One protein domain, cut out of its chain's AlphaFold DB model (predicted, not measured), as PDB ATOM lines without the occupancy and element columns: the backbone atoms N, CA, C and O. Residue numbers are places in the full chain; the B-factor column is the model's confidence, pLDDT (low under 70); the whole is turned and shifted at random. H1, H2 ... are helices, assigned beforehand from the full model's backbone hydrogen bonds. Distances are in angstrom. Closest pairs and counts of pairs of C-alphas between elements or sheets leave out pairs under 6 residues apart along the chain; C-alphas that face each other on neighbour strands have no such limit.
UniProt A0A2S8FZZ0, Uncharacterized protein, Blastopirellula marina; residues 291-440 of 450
ATOM      1  N   GLY A 291     -17.261  12.876 -40.833       95.25
ATOM      2  CA  GLY A 291     -16.056  13.437 -41.467       95.25
ATOM      3  C   GLY A 291     -15.969  13.253 -42.992       95.25
ATOM      4  O   GLY A 291     -14.952  13.573 -43.605       95.25
ATOM      5  N   ARG A 292     -17.033  12.779 -43.650       96.88
ATOM      6  CA  ARG A 292     -17.091  12.520 -45.104       96.88
ATOM      7  C   ARG A 292     -17.497  13.772 -45.878       96.88
ATOM      8  O   ARG A 292     -18.547  13.837 -46.523       96.88
ATOM      9  N   HIS A 293     -16.648  14.798 -45.809       96.56
ATOM     10  CA  HIS A 293     -16.970  16.147 -46.282       96.56
ATOM     11  C   HIS A 293     -17.329  16.221 -47.773       96.56
ATOM     12  O   HIS A 293     -18.311  16.875 -48.130       96.56
ATOM     13  N   ALA A 294     -16.591  15.520 -48.639       97.62
ATOM     14  CA  ALA A 294     -16.850  15.513 -50.079       97.62
ATOM     15  C   ALA A 294     -18.241  14.945 -50.422       97.62
ATOM     16  O   ALA A 294     -18.960  15.505 -51.251       97.62
ATOM     17  N   GLU A 295     -18.651  13.870 -49.748       98.06
ATOM     18  CA  GLU A 295     -19.960  13.244 -49.952       98.06
ATOM     19  C   GLU A 295     -21.087  14.103 -49.377       98.06
ATOM     20  O   GLU A 295     -22.128  14.260 -50.017       98.06
ATOM     21  N   ALA A 296     -20.861  14.742 -48.225       98.06
ATOM     22  CA  ALA A 296     -21.801  15.707 -47.664       98.06
ATOM     23  C   ALA A 296     -22.059  16.879 -48.631       98.06
ATOM     24  O   ALA A 296     -23.207  17.254 -48.868       98.06
ATOM     25  N   LEU A 297     -21.007  17.432 -49.246       98.00
ATOM     26  CA  LEU A 297     -21.135  18.484 -50.261       98.00
ATOM     27  C   LEU A 297     -21.851  17.996 -51.525       98.00
ATOM     28  O   LEU A 297     -22.652  18.737 -52.096       98.00
ATOM     29  N   ALA A 298     -21.590  16.760 -51.960       97.88
ATOM     30  CA  ALA A 298     -22.287  16.156 -53.091       97.88
ATOM     31  C   ALA A 298     -23.789  15.994 -52.808       97.88
ATOM     32  O   ALA A 298     -24.611  16.331 -53.663       97.88
ATOM     33  N   ALA A 299     -24.152  15.563 -51.595       97.44
ATOM     34  CA  ALA A 299     -25.538  15.485 -51.148       97.44
ATOM     35  C   ALA A 299     -26.203  16.871 -51.127       97.44
ATOM     36  O   ALA A 299     -27.266  17.035 -51.720       97.44
ATOM     37  N   ILE A 300     -25.561  17.898 -50.553       97.38
ATOM     38  CA  ILE A 300     -26.083  19.281 -50.566       97.38
ATOM     39  C   ILE A 300     -26.298  19.777 -51.998       97.38
ATOM     40  O   ILE A 300     -27.350  20.337 -52.309       97.38
ATOM     41  N   LYS A 301     -25.322  19.553 -52.884       97.50
ATOM     42  CA  LYS A 301     -25.421  19.951 -54.290       97.50
ATOM     43  C   LYS A 301     -26.613  19.278 -54.971       97.50
ATOM     44  O   LYS A 301     -27.408  19.981 -55.587       97.50
ATOM     45  N   LYS A 302     -26.781  17.963 -54.807       95.94
ATOM     46  CA  LYS A 302     -27.944  17.224 -55.324       95.94
ATOM     47  C   LYS A 302     -29.253  17.788 -54.758       95.94
ATOM     48  O   LYS A 302     -30.175  18.082 -55.507       95.94
ATOM     49  N   GLY A 303     -29.309  18.035 -53.450       94.25
ATOM     50  CA  GLY A 303     -30.469  18.642 -52.794       94.25
ATOM     51  C   GLY A 303     -30.846  20.009 -53.367       94.25
ATOM     52  O   GLY A 303     -32.030  20.298 -53.521       94.25
ATOM     53  N   SER A 304     -29.855  20.833 -53.728       94.19
ATOM     54  CA  SER A 304     -30.071  22.169 -54.305       94.19
ATOM     55  C   SER A 304     -30.715  22.161 -55.700       94.19
ATOM     56  O   SER A 304     -31.190  23.194 -56.171       94.19
ATOM     57  N   GLU A 305     -30.794  21.003 -56.359       93.00
ATOM     58  CA  GLU A 305     -31.523  20.853 -57.622       93.00
ATOM     59  C   GLU A 305     -33.044  20.920 -57.415       93.00
ATOM     60  O   GLU A 305     -33.772  21.282 -58.343       93.00
ATOM     61  N   HIS A 306     -33.514  20.681 -56.189       88.75
ATOM     62  CA  HIS A 306     -34.920  20.715 -55.794       88.75
ATOM     63  C   HIS A 306     -35.276  22.034 -55.085       88.75
ATOM     64  O   HIS A 306     -34.412  22.628 -54.434       88.75
ATOM     65  N   PRO A 307     -36.532  22.514 -55.190       80.00
ATOM     66  CA  PRO A 307     -36.992  23.650 -54.393       80.00
ATOM     67  C   PRO A 307     -36.960  23.289 -52.901       80.00
ATOM     68  O   PRO A 307     -37.195  22.130 -52.542       80.00
ATOM     69  N   LEU A 308     -36.707  24.261 -52.014       77.94
ATOM     70  CA  LEU A 308     -36.952  24.021 -50.592       77.94
ATOM     71  C   LEU A 308     -38.454  24.175 -50.322       77.94
ATOM     72  O   LEU A 308     -39.013  25.264 -50.262       77.94
ATOM     73  N   THR A 309     -39.139  23.053 -50.191       74.75
ATOM     74  CA  THR A 309     -40.533  23.021 -49.752       74.75
ATOM     75  C   THR A 309     -40.587  22.759 -48.252       74.75
ATOM     76  O   THR A 309     -39.647  22.211 -47.665       74.75
ATOM     77  N   SER A 310     -41.678  23.161 -47.600       65.81
ATOM     78  CA  SER A 310     -42.011  22.610 -46.286       65.81
ATOM     79  C   SER A 310     -42.229  21.107 -46.425       65.81
ATOM     80  O   SER A 310     -42.842  20.671 -47.401       65.81
ATOM     81  N   LEU A 311     -41.729  20.322 -45.474       64.31
ATOM     82  CA  LEU A 311     -41.889  18.871 -45.483       64.31
ATOM     83  C   LEU A 311     -42.509  18.369 -44.182       64.31
ATOM     84  O   LEU A 311     -42.244  18.908 -43.107       64.31
ATOM     85  N   ASP A 312     -43.347  17.343 -44.339       57.50
ATOM     86  CA  ASP A 312     -43.878  16.444 -43.309       57.50
ATOM     87  C   ASP A 312     -44.547  17.088 -42.086       57.50
ATOM     88  O   ASP A 312     -44.495  16.514 -40.996       57.50
ATOM     89  N   ASP A 313     -45.151  18.273 -42.238       58.06
ATOM     90  CA  ASP A 313     -45.650  19.083 -41.112       58.06
ATOM     91  C   ASP A 313     -44.603  19.233 -39.997       58.06
ATOM     92  O   ASP A 313     -44.924  19.331 -38.805       58.06
ATOM     93  N   ASP A 314     -43.317  19.224 -40.365       60.19
ATOM     94  CA  ASP A 314     -42.254  19.429 -39.406       60.19
ATOM     95  C   ASP A 314     -42.286  20.888 -38.968       60.19
ATOM     96  O   ASP A 314     -41.697  21.768 -39.592       60.19
ATOM     97  N   ALA A 315     -42.976  21.140 -37.859       55.97
ATOM     98  CA  ALA A 315     -43.086  22.460 -37.253       55.97
ATOM     99  C   ALA A 315     -41.716  23.088 -36.918       55.97
ATOM    100  O   ALA A 315     -41.641  24.288 -36.665       55.97
ATOM    101  N   THR A 316     -40.637  22.292 -36.907       61.34
ATOM    102  CA  THR A 316     -39.260  22.768 -36.700       61.34
ATOM    103  C   THR A 316     -38.496  23.030 -37.999       61.34
ATOM    104  O   THR A 316     -37.422  23.635 -37.965       61.34
ATOM    105  N   TRP A 317     -39.043  22.634 -39.152       70.19
ATOM    106  CA  TRP A 317     -38.453  22.919 -40.451       70.19
ATOM    107  C   TRP A 317     -38.631  24.396 -40.799       70.19
ATOM    108  O   TRP A 317     -39.711  24.866 -41.158       70.19
ATOM    109  N   VAL A 318     -37.528  25.133 -40.724       78.38
ATOM    110  CA  VAL A 318     -37.435  26.518 -41.180       78.38
ATOM    111  C   VAL A 318     -36.535  26.516 -42.413       78.38
ATOM    112  O   VAL A 318     -35.318  26.585 -42.241       78.38
ATOM    113  N   PRO A 319     -37.077  26.446 -43.646       81.38
ATOM    114  CA  PRO A 319     -36.287  26.277 -44.869       81.38
ATOM    115  C   PRO A 319     -35.052  27.188 -44.946       81.38
ATOM    116  O   PRO A 319     -33.969  26.760 -45.343       81.38
ATOM    117  N   HIS A 320     -35.206  28.440 -44.498       82.62
ATOM    118  CA  HIS A 320     -34.125  29.418 -44.430       82.62
ATOM    119  C   HIS A 320     -32.944  28.947 -43.575       82.62
ATOM    120  O   HIS A 320     -31.804  29.077 -44.007       82.62
ATOM    121  N   ALA A 321     -33.200  28.409 -42.382       83.12
ATOM    122  CA  ALA A 321     -32.151  27.986 -41.458       83.12
ATOM    123  C   ALA A 321     -31.310  26.843 -42.048       83.12
ATOM    124  O   ALA A 321     -30.091  26.840 -41.917       83.12
ATOM    125  N   PHE A 322     -31.949  25.919 -42.765       86.75
ATOM    126  CA  PHE A 322     -31.274  24.789 -43.399       86.75
ATOM    127  C   PHE A 322     -30.496  25.193 -44.653       86.75
ATOM    128  O   PHE A 322     -29.372  24.736 -44.854       86.75
ATOM    129  N   ALA A 323     -31.048  26.091 -45.473       89.75
ATOM    130  CA  ALA A 323     -30.305  26.694 -46.577       89.75
ATOM    131  C   ALA A 323     -29.091  27.482 -46.065       89.75
ATOM    132  O   ALA A 323     -28.004  27.393 -46.634       89.75
ATOM    133  N   PHE A 324     -29.269  28.231 -44.972       88.50
ATOM    134  CA  PHE A 324     -28.207  28.986 -44.320       88.50
ATOM    135  C   PHE A 324     -27.105  28.056 -43.799       88.50
ATOM    136  O   PHE A 324     -25.940  28.289 -44.114       88.50
ATOM    137  N   ASP A 325     -27.442  26.988 -43.065       89.56
ATOM    138  CA  ASP A 325     -26.468  25.992 -42.586       89.56
ATOM    139  C   ASP A 325     -25.738  25.306 -43.752       89.56
ATOM    140  O   ASP A 325     -24.510  25.233 -43.748       89.56
ATOM    141  N   ALA A 326     -26.453  24.890 -44.801       93.19
ATOM    142  CA  ALA A 326     -25.844  24.248 -45.966       93.19
ATOM    143  C   ALA A 326     -24.894  25.180 -46.734       93.19
ATOM    144  O   ALA A 326     -23.795  24.768 -47.106       93.19
ATOM    145  N   ALA A 327     -25.295  26.436 -46.966       92.12
ATOM    146  CA  ALA A 327     -24.447  27.435 -47.613       92.12
ATOM    147  C   ALA A 327     -23.223  27.756 -46.748       92.12
ATOM    148  O   ALA A 327     -22.104  27.809 -47.252       92.12
ATOM    149  N   THR A 328     -23.424  27.891 -45.438       88.44
ATOM    150  CA  THR A 328     -22.361  28.095 -44.453       88.44
ATOM    151  C   THR A 328     -21.342  26.964 -44.504       88.44
ATOM    152  O   THR A 328     -20.151  27.216 -44.686       88.44
ATOM    153  N   TYR A 329     -21.807  25.719 -44.428       90.75
ATOM    154  CA  TYR A 329     -20.952  24.544 -44.502       90.75
ATOM    155  C   TYR A 329     -20.221  24.444 -45.849       90.75
ATOM    156  O   TYR A 329     -19.013  24.224 -45.878       90.75
ATOM    157  N   ALA A 330     -20.905  24.680 -46.972       93.00
ATOM    158  CA  ALA A 330     -20.271  24.688 -48.290       93.00
ATOM    159  C   ALA A 330     -19.152  25.730 -48.390       93.00
ATOM    160  O   ALA A 330     -18.075  25.442 -48.914       93.00
ATOM    161  N   CYS A 331     -19.368  26.923 -47.841       88.50
ATOM    162  CA  CYS A 331     -18.321  27.922 -47.786       88.50
ATOM    163  C   CYS A 331     -17.171  27.476 -46.857       88.50
ATOM    164  O   CYS A 331     -16.016  27.563 -47.254       88.50
ATOM    165  N   GLN A 332     -17.441  26.927 -45.666       85.94
ATOM    166  CA  GLN A 332     -16.409  26.379 -44.760       85.94
ATOM    167  C   GLN A 332     -15.537  25.289 -45.397       85.94
ATOM    168  O   GLN A 332     -14.372  25.151 -45.043       85.94
ATOM    169  N   GLN A 333     -16.076  24.529 -46.346       89.94
ATOM    170  CA  GLN A 333     -15.338  23.490 -47.068       89.94
ATOM    171  C   GLN A 333     -14.690  23.996 -48.367       89.94
ATOM    172  O   GLN A 333     -14.299  23.208 -49.222       89.94
ATOM    173  N   ASN A 334     -14.610  25.316 -48.547       90.81
ATOM    174  CA  ASN A 334     -14.123  25.958 -49.763       90.81
ATOM    175  C   ASN A 334     -14.801  25.449 -51.056       90.81
ATOM    176  O   ASN A 334     -14.156  25.229 -52.081       90.81
ATOM    177  N   ALA A 335     -16.123  25.251 -51.010       94.94
ATOM    178  CA  ALA A 335     -16.925  24.735 -52.118       94.94
ATOM    179  C   ALA A 335     -17.877  25.814 -52.681       94.94
ATOM    180  O   ALA A 335     -19.103  25.689 -52.568       94.94
ATOM    181  N   PRO A 336     -17.356  26.881 -53.325       95.50
ATOM    182  CA  PRO A 336     -18.161  28.034 -53.735       95.50
ATOM    183  C   PRO A 336     -19.253  27.678 -54.754       95.50
ATOM    184  O   PRO A 336     -20.334  28.257 -54.718       95.50
ATOM    185  N   ASN A 337     -19.031  26.671 -55.607       97.25
ATOM    186  CA  ASN A 337     -20.059  26.172 -56.528       97.25
ATOM    187  C   ASN A 337     -21.275  25.582 -55.795       97.25
ATOM    188  O   ASN A 337     -22.405  25.750 -56.245       97.25
ATOM    189  N   VAL A 338     -21.054  24.891 -54.672       97.12
ATOM    190  CA  VAL A 338     -22.137  24.298 -53.873       97.12
ATOM    191  C   VAL A 338     -22.872  25.395 -53.107       97.12
ATOM    192  O   VAL A 338     -24.098  25.439 -53.139       97.12
ATOM    193  N   ALA A 339     -22.139  26.329 -52.494       95.31
ATOM    194  CA  ALA A 339     -22.732  27.477 -51.810       95.31
ATOM    195  C   ALA A 339     -23.615  28.315 -52.751       95.31
ATOM    196  O   ALA A 339     -24.742  28.668 -52.396       95.31
ATOM    197  N   LEU A 340     -23.134  28.580 -53.972       95.94
ATOM    198  CA  LEU A 340     -23.899  29.277 -55.003       95.94
ATOM    199  C   LEU A 340     -25.169  28.503 -55.380       95.94
ATOM    200  O   LEU A 340     -26.242  29.098 -55.409       95.94
ATOM    201  N   ALA A 341     -25.075  27.184 -55.583       95.69
ATOM    202  CA  ALA A 341     -26.226  26.351 -55.930       95.69
ATOM    203  C   ALA A 341     -27.322  26.369 -54.847       95.69
ATOM    204  O   ALA A 341     -28.503  26.503 -55.168       95.69
ATOM    205  N   VAL A 342     -26.944  26.322 -53.563       94.12
ATOM    206  CA  VAL A 342     -27.886  26.474 -52.439       94.12
ATOM    207  C   VAL A 342     -28.570  27.846 -52.471       94.12
ATOM    208  O   VAL A 342     -29.794  27.932 -52.368       94.12
ATOM    209  N   CYS A 343     -27.799  28.923 -52.655       92.56
ATOM    210  CA  CYS A 343     -28.335  30.288 -52.703       92.56
ATOM    211  C   CYS A 343     -29.268  30.517 -53.902       92.56
ATOM    212  O   CYS A 343     -30.279  31.218 -53.789       92.56
ATOM    213  N   ASP A 344     -28.937  29.934 -55.053       91.00
ATOM    214  CA  ASP A 344     -29.750  30.031 -56.259       91.00
ATOM    215  C   ASP A 344     -31.033  29.197 -56.123       91.00
ATOM    216  O   ASP A 344     -32.092  29.671 -56.524       91.00
ATOM    217  N   SER A 345     -30.977  28.016 -55.489       87.88
ATOM    218  CA  SER A 345     -32.165  27.210 -55.158       87.88
ATOM    219  C   SER A 345     -33.143  27.963 -54.252       87.88
ATOM    220  O   SER A 345     -34.343  28.002 -54.527       87.88
ATOM    221  N   TRP A 346     -32.633  28.654 -53.229       83.25
ATOM    222  CA  TRP A 346     -33.449  29.505 -52.357       83.25
ATOM    223  C   TRP A 346     -34.167  30.630 -53.112       83.25
ATOM    224  O   TRP A 346     -35.279  31.018 -52.766       83.25
ATOM    225  N   SER A 347     -33.523  31.164 -54.149       77.62
ATOM    226  CA  SER A 347     -34.027  32.308 -54.912       77.62
ATOM    227  C   SER A 347     -35.072  31.925 -55.971       77.62
ATOM    228  O   SER A 347     -35.525  32.796 -56.715       77.62
ATOM    229  N   ARG A 348     -35.438  30.639 -56.073       77.06
ATOM    230  CA  ARG A 348     -36.391  30.131 -57.064       77.06
ATOM    231  C   ARG A 348     -37.841  30.499 -56.709       77.06
ATOM    232  O   ARG A 348     -38.229  30.356 -55.550       77.06
ATOM    233  N   PRO A 349     -38.659  30.932 -57.688       69.69
ATOM    234  CA  PRO A 349     -40.060  31.291 -57.463       69.69
ATOM    235  C   PRO A 349     -40.936  30.100 -57.049       69.69
ATOM    236  O   PRO A 349     -42.001  30.306 -56.478       69.69
ATOM    237  N   GLU A 350     -40.496  28.868 -57.311       67.75
ATOM    238  CA  GLU A 350     -41.175  27.634 -56.900       67.75
ATOM    239  C   GLU A 350     -41.017  27.321 -55.399       67.75
ATOM    240  O   GLU A 350     -41.620  26.370 -54.900       67.75
ATOM    241  N   GLY A 351     -40.202  28.088 -54.671       61.88
ATOM    242  CA  GLY A 351     -40.075  27.968 -53.222       61.88
ATOM    243  C   GLY A 351     -41.313  28.493 -52.493       61.88
ATOM    244  O   GLY A 351     -41.730  29.633 -52.695       61.88
ATOM    245  N   VAL A 352     -41.892  27.675 -51.612       57.19
ATOM    246  CA  VAL A 352     -43.022  28.064 -50.756       57.19
ATOM    247  C   VAL A 352     -42.465  28.820 -49.549       57.19
ATOM    248  O   VAL A 352     -42.285  28.243 -48.477       57.19
ATOM    249  N   TYR A 353     -42.118  30.097 -49.722       64.19
ATOM    250  CA  TYR A 353     -41.694  30.932 -48.596       64.19
ATOM    251  C   TYR A 353     -42.485  32.230 -48.546       64.19
ATOM    252  O   TYR A 353     -42.381  33.076 -49.432       64.19
ATOM    253  N   ASP A 354     -43.163  32.447 -47.423       58.25
ATOM    254  CA  ASP A 354     -43.794  33.731 -47.109       58.25
ATOM    255  C   ASP A 354     -42.761  34.829 -46.783       58.25
ATOM    256  O   ASP A 354     -43.116  35.989 -46.565       58.25
ATOM    257  N   TYR A 355     -41.464  34.489 -46.745       65.50
ATOM    258  CA  TYR A 355     -40.394  35.425 -46.422       65.50
ATOM    259  C   TYR A 355     -39.089  35.155 -47.200       65.50
ATOM    260  O   TYR A 355     -38.500  34.080 -47.063       65.50
ATOM    261  N   PRO A 356     -38.560  36.134 -47.960       67.75
ATOM    262  CA  PRO A 356     -37.242  36.024 -48.572       67.75
ATOM    263  C   PRO A 356     -36.143  36.157 -47.507       67.75
ATOM    264  O   PRO A 356     -36.041  37.190 -46.840       67.75
ATOM    265  N   SER A 357     -35.280  35.139 -47.373       74.31
ATOM    266  CA  SER A 357     -34.038  35.271 -46.599       74.31
ATOM    267  C   SER A 357     -33.247  36.479 -47.077       74.31
ATOM    268  O   SER A 357     -32.981  36.638 -48.271       74.31
ATOM    269  N   LYS A 358     -32.837  37.315 -46.128       81.00
ATOM    270  CA  LYS A 358     -31.995  38.473 -46.413       81.00
ATOM    271  C   LYS A 358     -30.501  38.154 -46.277       81.00
ATOM    272  O   LYS A 358     -29.679  38.967 -46.687       81.00
ATOM    273  N   ASP A 359     -30.165  36.972 -45.757       85.62
ATOM    274  CA  ASP A 359     -28.801  36.561 -45.421       85.62
ATOM    275  C   ASP A 359     -28.116  35.793 -46.554       85.62
ATOM    276  O   ASP A 359     -26.962  36.065 -46.885       85.62
ATOM    277  N   LEU A 360     -28.838  34.876 -47.208       89.31
ATOM    278  CA  LEU A 360     -28.319  34.066 -48.319       89.31
ATOM    279  C   LEU A 360     -27.706  34.881 -49.474       89.31
ATOM    280  O   LEU A 360     -26.691  34.449 -50.026       89.31
ATOM    281  N   PRO A 361     -28.204  36.086 -49.821       91.75
ATOM    282  CA  PRO A 361     -27.554  36.911 -50.834       91.75
ATOM    283  C   PRO A 361     -26.109  37.332 -50.484       91.75
ATOM    284  O   PRO A 361     -25.324  37.575 -51.403       91.75
ATOM    285  N   ALA A 362     -25.722  37.370 -49.201       92.94
ATOM    286  CA  ALA A 362     -24.337  37.626 -48.794       92.94
ATOM    287  C   ALA A 362     -23.424  36.425 -49.098       92.94
ATOM    288  O   ALA A 362     -22.357  36.596 -49.689       92.94
ATOM    289  N   PHE A 363     -23.879  35.204 -48.787       93.88
ATOM    290  CA  PHE A 363     -23.185  33.963 -49.159       93.88
ATOM    291  C   PHE A 363     -23.040  33.841 -50.674       93.88
ATOM    292  O   PHE A 363     -21.965  33.504 -51.170       93.88
ATOM    293  N   ARG A 364     -24.092  34.207 -51.417       95.31
ATOM    294  CA  ARG A 364     -24.060  34.266 -52.878       95.31
ATOM    295  C   ARG A 364     -22.967  35.210 -53.381       95.31
ATOM    296  O   ARG A 364     -22.189  34.826 -54.247       95.31
ATOM    297  N   ALA A 365     -22.885  36.428 -52.843       96.12
ATOM    298  CA  ALA A 365     -21.864  37.400 -53.235       96.12
ATOM    299  C   ALA A 365     -20.436  36.895 -52.954       96.12
ATOM    300  O   ALA A 365     -19.560  37.044 -53.805       96.12
ATOM    301  N   ALA A 366     -20.217  36.254 -51.801       95.56
ATOM    302  CA  ALA A 366     -18.933  35.649 -51.452       95.56
ATOM    303  C   ALA A 366     -18.557  34.482 -52.384       95.56
ATOM    304  O   ALA A 366     -17.433  34.427 -52.879       95.56
ATOM    305  N   ALA A 367     -19.503  33.590 -52.693       96.38
ATOM    306  CA  ALA A 367     -19.279  32.488 -53.626       96.38
ATOM    307  C   ALA A 367     -18.934  32.988 -55.043       96.38
ATOM    308  O   ALA A 367     -18.011  32.478 -55.673       96.38
ATOM    309  N   LEU A 368     -19.623  34.026 -55.530       97.62
ATOM    310  CA  LEU A 368     -19.343  34.639 -56.835       97.62
ATOM    311  C   LEU A 368     -17.950  35.274 -56.894       97.62
ATOM    312  O   LEU A 368     -17.252  35.111 -57.894       97.62
ATOM    313  N   LEU A 369     -17.527  35.951 -55.820       97.44
ATOM    314  CA  LEU A 369     -16.173  36.497 -55.702       97.44
ATOM    315  C   LEU A 369     -15.119  35.390 -55.846       97.44
ATOM    316  O   LEU A 369     -14.225  35.505 -56.681       97.44
ATOM    317  N   GLN A 370     -15.268  34.298 -55.095       95.88
ATOM    318  CA  GLN A 370     -14.372  33.136 -55.135       95.88
ATOM    319  C   GLN A 370     -14.284  32.514 -56.546       95.88
ATOM    320  O   GLN A 370     -13.199  32.213 -57.063       95.88
ATOM    321  N   LEU A 371     -15.428  32.425 -57.236       96.94
ATOM    322  CA  LEU A 371     -15.526  31.945 -58.621       96.94
ATOM    323  C   LEU A 371     -14.998  32.939 -59.672       96.94
ATOM    324  O   LEU A 371     -14.956  32.602 -60.853       96.94
ATOM    325  N   GLY A 372     -14.587  34.149 -59.278       97.06
ATOM    326  CA  GLY A 372     -14.103  35.187 -60.194       97.06
ATOM    327  C   GLY A 372     -15.210  35.902 -60.979       97.06
ATOM    328  O   GLY A 372     -14.913  36.650 -61.910       97.06
ATOM    329  N   GLN A 373     -16.475  35.715 -60.603       97.88
ATOM    330  CA  GLN A 373     -17.642  36.373 -61.200       97.88
ATOM    331  C   GLN A 373     -17.856  37.746 -60.544       97.88
ATOM    332  O   GLN A 373     -18.775  37.963 -59.751       97.88
ATOM    333  N   ILE A 374     -16.915  38.662 -60.792       97.62
ATOM    334  CA  ILE A 374     -16.783  39.914 -60.032       97.62
ATOM    335  C   ILE A 374     -17.974  40.858 -60.238       97.62
ATOM    336  O   ILE A 374     -18.425  41.492 -59.282       97.62
ATOM    337  N   GLU A 375     -18.511  40.966 -61.453       97.56
ATOM    338  CA  GLU A 375     -19.632  41.874 -61.733       97.56
ATOM    339  C   GLU A 375     -20.939  41.370 -61.108       97.56
ATOM    340  O   GLU A 375     -21.704  42.134 -60.510       97.56
ATOM    341  N   GLU A 376     -21.161  40.060 -61.138       97.25
ATOM    342  CA  GLU A 376     -22.267  39.403 -60.456       97.25
ATOM    343  C   GLU A 376     -22.131  39.535 -58.936       97.25
ATOM    344  O   GLU A 376     -23.125  39.819 -58.258       97.25
ATOM    345  N   ALA A 377     -20.914  39.395 -58.397       97.12
ATOM    346  CA  ALA A 377     -20.632  39.605 -56.980       97.12
ATOM    347  C   ALA A 377     -20.946  41.049 -56.551       97.12
ATOM    348  O   ALA A 377     -21.618  41.251 -55.537       97.12
ATOM    349  N   LYS A 378     -20.548  42.056 -57.350       97.06
ATOM    350  CA  LYS A 378     -20.886  43.480 -57.127       97.06
ATOM    351  C   LYS A 378     -22.395  43.707 -57.097       97.06
ATOM    352  O   LYS A 378     -22.902  44.393 -56.208       97.06
ATOM    353  N   SER A 379     -23.121  43.114 -58.042       95.31
ATOM    354  CA  SER A 379     -24.584  43.195 -58.094       95.31
ATOM    355  C   SER A 379     -25.234  42.547 -56.867       95.31
ATOM    356  O   SER A 379     -26.143  43.121 -56.261       95.31
ATOM    357  N   ALA A 380     -24.743  41.376 -56.450       93.62
ATOM    358  CA  ALA A 380     -25.255  40.656 -55.291       93.62
ATOM    359  C   ALA A 380     -25.029  41.428 -53.979       93.62
ATOM    360  O   ALA A 380     -25.989  41.655 -53.242       93.62
ATOM    361  N   ILE A 381     -23.807  41.909 -53.713       95.69
ATOM    362  CA  ILE A 381     -23.506  42.643 -52.471       95.69
ATOM    363  C   ILE A 381     -24.249  43.981 -52.390       95.69
ATOM    364  O   ILE A 381     -24.697  44.372 -51.314       95.69
ATOM    365  N   ALA A 382     -24.479  44.659 -53.520       94.25
ATOM    366  CA  ALA A 382     -25.271  45.889 -53.547       94.25
ATOM    367  C   ALA A 382     -26.721  45.659 -53.079       94.25
ATOM    368  O   ALA A 382     -27.271  46.484 -52.345       94.25
ATOM    369  N   LYS A 383     -27.331  44.524 -53.455       90.94
ATOM    370  CA  LYS A 383     -28.672  44.138 -52.983       90.94
ATOM    371  C   LYS A 383     -28.683  43.863 -51.478       90.94
ATOM    372  O   LYS A 383     -29.604  44.314 -50.800       90.94
ATOM    373  N   VAL A 384     -27.658  43.183 -50.959       92.31
ATOM    374  CA  VAL A 384     -27.516  42.886 -49.520       92.31
ATOM    375  C   VAL A 384     -27.411  44.180 -48.710       92.31
ATOM    376  O   VAL A 384     -28.205  44.396 -47.800       92.31
ATOM    377  N   LEU A 385     -26.511  45.091 -49.093       93.56
ATOM    378  CA  LEU A 385     -26.319  46.379 -48.411       93.56
ATOM    379  C   LEU A 385     -27.579  47.260 -48.457       93.56
ATOM    380  O   LEU A 385     -27.858  48.027 -47.536       93.56
ATOM    381  N   ALA A 386     -28.372  47.169 -49.530       91.50
ATOM    382  CA  ALA A 386     -29.659  47.854 -49.607       91.50
ATOM    383  C   ALA A 386     -30.712  47.240 -48.664       91.50
ATOM    384  O   ALA A 386     -31.541  47.975 -48.120       91.50
ATOM    385  N   ALA A 387     -30.691  45.918 -48.467       88.19
ATOM    386  CA  ALA A 387     -31.576  45.215 -47.540       88.19
ATOM    387  C   ALA A 387     -31.198  45.468 -46.071       88.19
ATOM    388  O   ALA A 387     -32.089  45.709 -45.256       88.19
ATOM    389  N   GLU A 388     -29.902  45.505 -45.756       89.56
ATOM    390  CA  GLU A 388     -29.372  45.789 -44.414       89.56
ATOM    391  C   GLU A 388     -29.865  47.135 -43.866       89.56
ATOM    392  O   GLU A 388     -30.300  47.237 -42.719       89.56
ATOM    393  N   LYS A 389     -29.916  48.168 -44.718       88.81
ATOM    394  CA  LYS A 389     -30.446  49.494 -44.349       88.81
ATOM    395  C   LYS A 389     -31.908  49.470 -43.902       88.81
ATOM    396  O   LYS A 389     -32.339  50.378 -43.198       88.81
ATOM    397  N   LYS A 390     -32.689  48.482 -44.350       87.88
ATOM    398  CA  LYS A 390     -34.112  48.339 -44.003       87.88
ATOM    399  C   LYS A 390     -34.319  47.473 -42.764       87.88
ATOM    400  O   LYS A 390     -35.341  47.604 -42.098       87.88
ATOM    401  N   SER A 391     -33.395  46.562 -42.481       84.50
ATOM    402  CA  SER A 391     -33.487  45.626 -41.366       84.50
ATOM    403  C   SER A 391     -32.144  44.964 -41.110       84.50
ATOM    404  O   SER A 391     -31.465  44.586 -42.062       84.50
ATOM    405  N   ARG A 392     -31.839  44.711 -39.837       82.25
ATOM    406  CA  ARG A 392     -30.659  43.949 -39.427       82.25
ATOM    407  C   ARG A 392     -30.619  42.572 -40.107       82.25
ATOM    408  O   ARG A 392     -31.629  41.869 -40.125       82.25
ATOM    409  N   LEU A 393     -29.445  42.223 -40.628       83.62
ATOM    410  CA  LEU A 393     -29.111  40.910 -41.181       83.62
ATOM    411  C   LEU A 393     -28.347  40.088 -40.138       83.62
ATOM    412  O   LEU A 393     -27.725  40.651 -39.233       83.62
ATOM    413  N   TRP A 394     -28.421  38.766 -40.245       81.25
ATOM    414  CA  TRP A 394     -27.591  37.841 -39.474       81.25
ATOM    415  C   TRP A 394     -26.213  37.669 -40.110       81.25
ATOM    416  O   TRP A 394     -25.224  37.553 -39.393       81.25
ATOM    417  N   ALA A 395     -26.133  37.704 -41.441       83.56
ATOM    418  CA  ALA A 395     -24.866  37.747 -42.159       83.56
ATOM    419  C   ALA A 395     -24.206  39.137 -42.012       83.56
ATOM    420  O   ALA A 395     -24.629  40.102 -42.646       83.56
ATOM    421  N   GLY A 396     -23.194  39.238 -41.145       84.75
ATOM    422  CA  GLY A 396     -22.425  40.450 -40.842       84.75
ATOM    423  C   GLY A 396     -21.169  40.648 -41.705       84.75
ATOM    424  O   GLY A 396     -20.997  40.016 -42.738       84.75
ATOM    425  N   ASN A 397     -20.282  41.568 -41.299       89.88
ATOM    426  CA  ASN A 397     -19.025  41.915 -42.002       89.88
ATOM    427  C   ASN A 397     -19.180  42.261 -43.501       89.88
ATOM    428  O   ASN A 397     -18.262  42.079 -44.308       89.88
ATOM    429  N   LEU A 398     -20.332  42.813 -43.879       93.44
ATOM    430  CA  LEU A 398     -20.678  43.113 -45.270       93.44
ATOM    431  C   LEU A 398     -19.776  44.177 -45.900       93.44
ATOM    432  O   LEU A 398     -19.473  44.093 -47.089       93.44
ATOM    433  N   ASP A 399     -19.284  45.130 -45.109       93.75
ATOM    434  CA  ASP A 399     -18.328  46.140 -45.574       93.75
ATOM    435  C   ASP A 399     -17.000  45.519 -46.023       93.75
ATOM    436  O   ASP A 399     -16.432  45.925 -47.042       93.75
ATOM    437  N   GLN A 400     -16.519  44.504 -45.299       94.62
ATOM    438  CA  GLN A 400     -15.284  43.801 -45.644       94.62
ATOM    439  C   GLN A 400     -15.469  42.975 -46.919       94.62
ATOM    440  O   GLN A 400     -14.643  43.065 -47.829       94.62
ATOM    441  N   LEU A 401     -16.599  42.265 -47.036       95.56
ATOM    442  CA  LEU A 401     -16.963  41.539 -48.253       95.56
ATOM    443  C   LEU A 401     -17.088  42.486 -49.456       95.56
ATOM    444  O   LEU A 401     -16.533  42.227 -50.519       95.56
ATOM    445  N   HIS A 402     -17.754  43.628 -49.292       97.12
ATOM    446  CA  HIS A 402     -17.881  44.635 -50.344       97.12
ATOM    447  C   HIS A 402     -16.520  45.204 -50.770       97.12
ATOM    448  O   HIS A 402     -16.270  45.384 -51.965       97.12
ATOM    449  N   ALA A 403     -15.620  45.465 -49.819       96.94
ATOM    450  CA  ALA A 403     -14.266  45.920 -50.112       96.94
ATOM    451  C   ALA A 403     -13.448  44.853 -50.859       96.94
ATOM    452  O   ALA A 403     -12.757  45.189 -51.821       96.94
ATOM    453  N   ALA A 404     -13.555  43.583 -50.463       97.19
ATOM    454  CA  ALA A 404     -12.916  42.462 -51.150       97.19
ATOM    455  C   ALA A 404     -13.419  42.315 -52.594       97.19
ATOM    456  O   ALA A 404     -12.618  42.260 -53.528       97.19
ATOM    457  N   ILE A 405     -14.739  42.390 -52.801       97.56
ATOM    458  CA  ILE A 405     -15.360  42.365 -54.133       97.56
ATOM    459  C   ILE A 405     -14.844  43.511 -55.010       97.56
ATOM    460  O   ILE A 405     -14.512  43.298 -56.175       97.56
ATOM    461  N   LYS A 406     -14.721  44.727 -54.463       97.31
ATOM    462  CA  LYS A 406     -14.170  45.876 -55.202       97.31
ATOM    463  C   LYS A 406     -12.727  45.665 -55.650       97.31
ATOM    464  O   LYS A 406     -12.366  46.140 -56.723       97.31
ATOM    465  N   ARG A 407     -11.916  44.983 -54.837       97.56
ATOM    466  CA  ARG A 407     -10.521  44.656 -55.164       97.56
ATOM    467  C   ARG A 407     -10.384  43.442 -56.088       97.56
ATOM    468  O   ARG A 407      -9.295  43.227 -56.603       97.56
ATOM    469  N   GLY A 408     -11.450  42.662 -56.291       96.19
ATOM    470  CA  GLY A 408     -11.358  41.360 -56.955       96.19
ATOM    471  C   GLY A 408     -10.553  40.347 -56.136       96.19
ATOM    472  O   GLY A 408      -9.856  39.509 -56.699       96.19
ATOM    473  N   ASP A 409     -10.606  40.468 -54.811       96.44
ATOM    474  CA  ASP A 409      -9.823  39.684 -53.860       96.44
ATOM    475  C   ASP A 409     -10.406  38.275 -53.708       96.44
ATOM    476  O   ASP A 409     -11.238  38.012 -52.841       96.44
ATOM    477  N   ARG A 410     -10.016  37.376 -54.617       94.25
ATOM    478  CA  ARG A 410     -10.518  35.995 -54.658       94.25
ATOM    479  C   ARG A 410     -10.053  35.156 -53.474       94.25
ATOM    480  O   ARG A 410     -10.693  34.167 -53.179       94.25
ATOM    481  N   GLU A 411      -8.997  35.561 -52.780       90.81
ATOM    482  CA  GLU A 411      -8.507  34.864 -51.586       90.81
ATOM    483  C   GLU A 411      -9.245  35.317 -50.315       90.81
ATOM    484  O   GLU A 411      -8.979  34.826 -49.220       90.81
ATOM    485  N   TYR A 412     -10.186  36.264 -50.431       88.44
ATOM    486  CA  TYR A 412     -10.938  36.756 -49.287       88.44
ATOM    487  C   TYR A 412     -11.867  35.688 -48.700       88.44
ATOM    488  O   TYR A 412     -12.763  35.148 -49.355       88.44
ATOM    489  N   ILE A 413     -11.685  35.473 -47.402       83.56
ATOM    490  CA  ILE A 413     -12.409  34.519 -46.569       83.56
ATOM    491  C   ILE A 413     -13.537  35.273 -45.888       83.56
ATOM    492  O   ILE A 413     -13.309  36.083 -44.987       83.56
ATOM    493  N   TYR A 414     -14.761  35.053 -46.355       83.94
ATOM    494  CA  TYR A 414     -15.910  35.746 -45.800       83.94
ATOM    495  C   TYR A 414     -16.296  35.147 -44.449       83.94
ATOM    496  O   TYR A 414     -16.747  34.014 -44.364       83.94
ATOM    497  N   ASP A 415     -16.164  35.919 -43.379       80.69
ATOM    498  CA  ASP A 415     -16.713  35.578 -42.069       80.69
ATOM    499  C   ASP A 415     -17.999  36.390 -41.844       80.69
ATOM    500  O   ASP A 415     -17.900  37.607 -41.702       80.69
ATOM    501  N   PRO A 416     -19.199  35.783 -41.801       77.94
ATOM    502  CA  PRO A 416     -20.452  36.491 -41.537       77.94
ATOM    503  C   PRO A 416     -20.591  36.924 -40.065       77.94
ATOM    504  O   PRO A 416     -21.597  37.525 -39.701       77.94
ATOM    505  N   GLY A 417     -19.612  36.640 -39.204       67.88
ATOM    506  CA  GLY A 417     -19.641  36.911 -37.772       67.88
ATOM    507  C   GLY A 417     -20.397  35.845 -36.975       67.88
ATOM    508  O   GLY A 417     -20.832  34.816 -37.495       67.88
ATOM    509  N   GLN A 418     -20.553  36.077 -35.667       63.56
ATOM    510  CA  GLN A 418     -21.371  35.205 -34.824       63.56
ATOM    511  C   GLN A 418     -22.849  35.376 -35.172       63.56
ATOM    512  O   GLN A 418     -23.466  36.392 -34.858       63.56
ATOM    513  N   VAL A 419     -23.406  34.346 -35.803       58.03
ATOM    514  CA  VAL A 419     -24.799  34.314 -36.258       58.03
ATOM    515  C   VAL A 419     -25.771  34.243 -35.062       58.03
ATOM    516  O   VAL A 419     -26.886  34.734 -35.178       58.03
ATOM    517  N   TYR A 420     -25.340  33.740 -33.892       54.69
ATOM    518  CA  TYR A 420     -26.075  33.727 -32.611       54.69
ATOM    519  C   TYR A 420     -25.112  33.508 -31.421       54.69
ATOM    520  O   TYR A 420     -24.111  32.798 -31.564       54.69
ATOM    521  N   GLU A 421     -25.444  34.023 -30.228       41.56
ATOM    522  CA  GLU A 421     -24.851  33.566 -28.956       41.56
ATOM    523  C   GLU A 421     -25.241  32.091 -28.736       41.56
ATOM    524  O   GLU A 421     -26.347  31.788 -28.301       41.56
ATOM    525  N   GLY A 422     -24.369  31.155 -29.120       42.38
ATOM    526  CA  GLY A 422     -24.601  29.710 -28.971       42.38
ATOM    527  C   GLY A 422     -24.132  28.850 -30.147       42.38
ATOM    528  O   GLY A 422     -23.958  27.649 -29.981       42.38
ATOM    529  N   PHE A 423     -23.857  29.450 -31.308       43.28
ATOM    530  CA  PHE A 423     -23.509  28.720 -32.539       43.28
ATOM    531  C   PHE A 423     -22.005  28.713 -32.898       43.28
ATOM    532  O   PHE A 423     -21.636  28.322 -33.997       43.28
ATOM    533  N   GLY A 424     -21.110  29.091 -31.978       43.31
ATOM    534  CA  GLY A 424     -19.656  29.112 -32.226       43.31
ATOM    535  C   GLY A 424     -19.188  30.256 -33.146       43.31
ATOM    536  O   GLY A 424     -19.991  31.016 -33.684       43.31
ATOM    537  N   GLN A 425     -17.867  30.446 -33.265       41.12
ATOM    538  CA  GLN A 425     -17.275  31.395 -34.221       41.12
ATOM    539  C   GLN A 425     -17.205  30.753 -35.611       41.12
ATOM    540  O   GLN A 425     -16.703  29.639 -35.751       41.12
ATOM    541  N   TRP A 426     -17.688  31.461 -36.632       48.66
ATOM    542  CA  TRP A 426     -17.723  30.991 -38.015       48.66
ATOM    543  C   TRP A 426     -16.530  31.566 -38.791       48.66
ATOM    544  O   TRP A 426     -16.126  32.694 -38.562       48.66
ATOM    545  N   LYS A 427     -15.940  30.797 -39.708       38.97
ATOM    546  CA  LYS A 427     -15.032  31.301 -40.755       38.97
ATOM    547  C   LYS A 427     -15.411  30.587 -42.043       38.97
ATOM    548  O   LYS A 427     -15.378  29.360 -42.054       38.97
ATOM    549  N   LEU A 428     -15.809  31.302 -43.094       38.97
ATOM    550  CA  LEU A 428     -16.196  30.672 -44.356       38.97
ATOM    551  C   LEU A 428     -15.101  30.826 -45.408       38.97
ATOM    552  O   LEU A 428     -14.604  31.926 -45.607       38.97
ATOM    553  N   PHE A 429     -14.803  29.747 -46.129       40.12
ATOM    554  CA  PHE A 429     -13.659  29.572 -47.035       40.12
ATOM    555  C   PHE A 429     -12.295  29.569 -46.325       40.12
ATOM    556  O   PHE A 429     -11.388  30.256 -46.779       40.12
ATOM    557  N   PRO A 430     -12.120  28.848 -45.196       44.72
ATOM    558  CA  PRO A 430     -10.833  28.775 -44.516       44.72
ATOM    559  C   PRO A 430      -9.725  28.292 -45.473       44.72
ATOM    560  O   PRO A 430      -9.995  27.441 -46.331       44.72
ATOM    561  N   PRO A 431      -8.477  28.782 -45.319       37.59
ATOM    562  CA  PRO A 431      -7.338  28.247 -46.058       37.59
ATOM    563  C   PRO A 431      -7.178  26.744 -45.776       37.59
ATOM    564  O   PRO A 431      -7.628  26.282 -44.721       37.59
ATOM    565  N   PRO A 432      -6.498  25.979 -46.649       50.31
ATOM    566  CA  PRO A 432      -6.302  24.539 -46.469       50.31
ATOM    567  C   PRO A 432      -5.736  24.158 -45.092       50.31
ATOM    568  O   PRO A 432      -6.176  23.179 -44.502       50.31
ATOM    569  N   GLU A 433      -4.829  24.962 -44.528       53.25
ATOM    570  CA  GLU A 433      -4.262  24.733 -43.188       53.25
ATOM    571  C   GLU A 433      -5.252  24.893 -42.011       53.25
ATOM    572  O   GLU A 433      -4.921  24.535 -40.883       53.25
ATOM    573  N   PHE A 434      -6.457  25.422 -42.252       42.97
ATOM    574  CA  PHE A 434      -7.519  25.603 -41.252       42.97
ATOM    575  C   PHE A 434      -8.736  24.700 -41.491       42.97
ATOM    576  O   PHE A 434      -9.712  24.783 -40.739       42.97
ATOM    577  N   GLN A 435      -8.703  23.847 -42.516       49.84
ATOM    578  CA  GLN A 435      -9.678  22.769 -42.647       49.84
ATOM    579  C   GLN A 435      -9.377  21.726 -41.557       49.84
ATOM    580  O   GLN A 435      -8.200  21.460 -41.297       49.84
ATOM    581  N   PRO A 436     -10.390  21.169 -40.861       48.00
ATOM    582  CA  PRO A 436     -10.145  20.069 -39.938       48.00
ATOM    583  C   PRO A 436      -9.393  18.989 -40.713       48.00
ATOM    584  O   PRO A 436      -9.861  18.561 -41.767       48.00
ATOM    585  N   ALA A 437      -8.193  18.632 -40.244       46.41
ATOM    586  CA  ALA A 437      -7.403  17.585 -40.876       46.41
ATOM    587  C   ALA A 437      -8.317  16.375 -41.067       46.41
ATOM    588  O   ALA A 437      -8.988  16.000 -40.102       46.41
ATOM    589  N   GLU A 438      -8.370  15.805 -42.278       45.16
ATOM    590  CA  GLU A 438      -9.029  14.520 -42.503       45.16
ATOM    591  C   GLU A 438      -8.508  13.583 -41.417       45.16
ATOM    592  O   GLU A 438      -7.335  13.193 -41.411       45.16
ATOM    593  N   THR A 439      -9.345  13.304 -40.419       37.97
ATOM    594  CA  THR A 439      -9.005  12.332 -39.399       37.97
ATOM    595  C   THR A 439      -9.033  11.015 -40.134       37.97
ATOM    596  O   THR A 439     -10.096  10.422 -40.309       37.97
ATOM    597  N   ASN A 440      -7.869  10.596 -40.630       35.47
ATOM    598  CA  ASN A 440      -7.684   9.239 -41.101       35.47
ATOM    599  C   ASN A 440      -8.274   8.336 -40.013       35.47
ATOM    600  O   ASN A 440      -7.903   8.508 -38.842       35.47
TER     601      ASN A 440
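AT A GLANCE: This is residues 291 to 440 of the 450 residues of an uncharacterized protein of Blastopirellula marina (UniProt A0A2S8FZZ0). Six helices stack in an up-and-down bundle, each running against the one before it, from H1 at one end of the stack through H2, H3 and H4 to H5 and H6 at the other. A long tail without a named element, residues 408 to 440, folds back from the H6 end toward the H1 end, and the first and last printed C-alphas are 9.4 A apart. The printed part has 150 residues with six named helices, H1 to H6 in chain order, and no named strand; the class is all helix, though under half of the residues, 72, are in named elements. The whole is compact, with a radius of gyration of the C-alphas of 15.0 A and spans of 47 by 45 by 31 A.

HOW THE PARTS SIT: H1, residues 293 to 303, is close to but not clearly touching H2, residues 319 to 332; their closest C-alphas, Leu 297 and Ala 330, are 6.6 A apart. H1 touches H3, residues 336 to 346, at a shallow tilt of 29 degrees, the same way, with the closest C-alphas, Lys 301 and Val 338, 5.5 A apart. H2 and H3 form a hairpin at a shallow tilt of 9 degrees; their closest C-alphas, Ala 327 and Ala 339, are 4.5 A apart. H4, residues 360 to 370, is the hub, touching four helices. It makes a hairpin with H3, at 28 degrees, the closest C-alphas being Pro 336 and Ala 367 at 4.6 A. H4 also touches H2, the same way at a shallow tilt of 21 degrees, with the closest C-alphas, Phe 324 and Leu 360, 6.5 A apart. H4 and H5, residues 374 to 388, form a hairpin at 25 degrees; their closest C-alphas, Ala 365 and Ala 377, are 4.5 A apart. H5 and H6, residues 398 to 407, form another at 21 degrees, with the C-alphas of Ile 381 and His 402 closest at 6.3 A. H4 and H6 only just touch, with 3 pairs of C-alphas within 8 A, the closest being Leu 369 and Ile 405 at 6.1 A. H1 is apart from H4, H5 and H6. In all six helices every O i to N i+4 pair is within hydrogen-bond range.

IN THESE COORDINATES: H1 begins at C-alpha 293, (-16.970, 16.147, -46.282), and is 15.2 A long. H2 is 19.9 A long, H3 15.4 A and H4 15.6 A. H5, the longest by residues, measures 20.9 A. H6 is 14.3 A long and ends at C-alpha 407, (-10.521, 44.656, -55.164).

THE WHOLE: The two C-alphas farthest apart, those of Lys 390 and Asn 440, are 47.3 A apart. The printed part has no cut. The links H1 to H2 and H3 to H4 are long, with 15 and 13 residues. The mean pLDDT of the printed part is 81.1; residues 310 to 316, 349 to 356 and 417 to 440 are under 70.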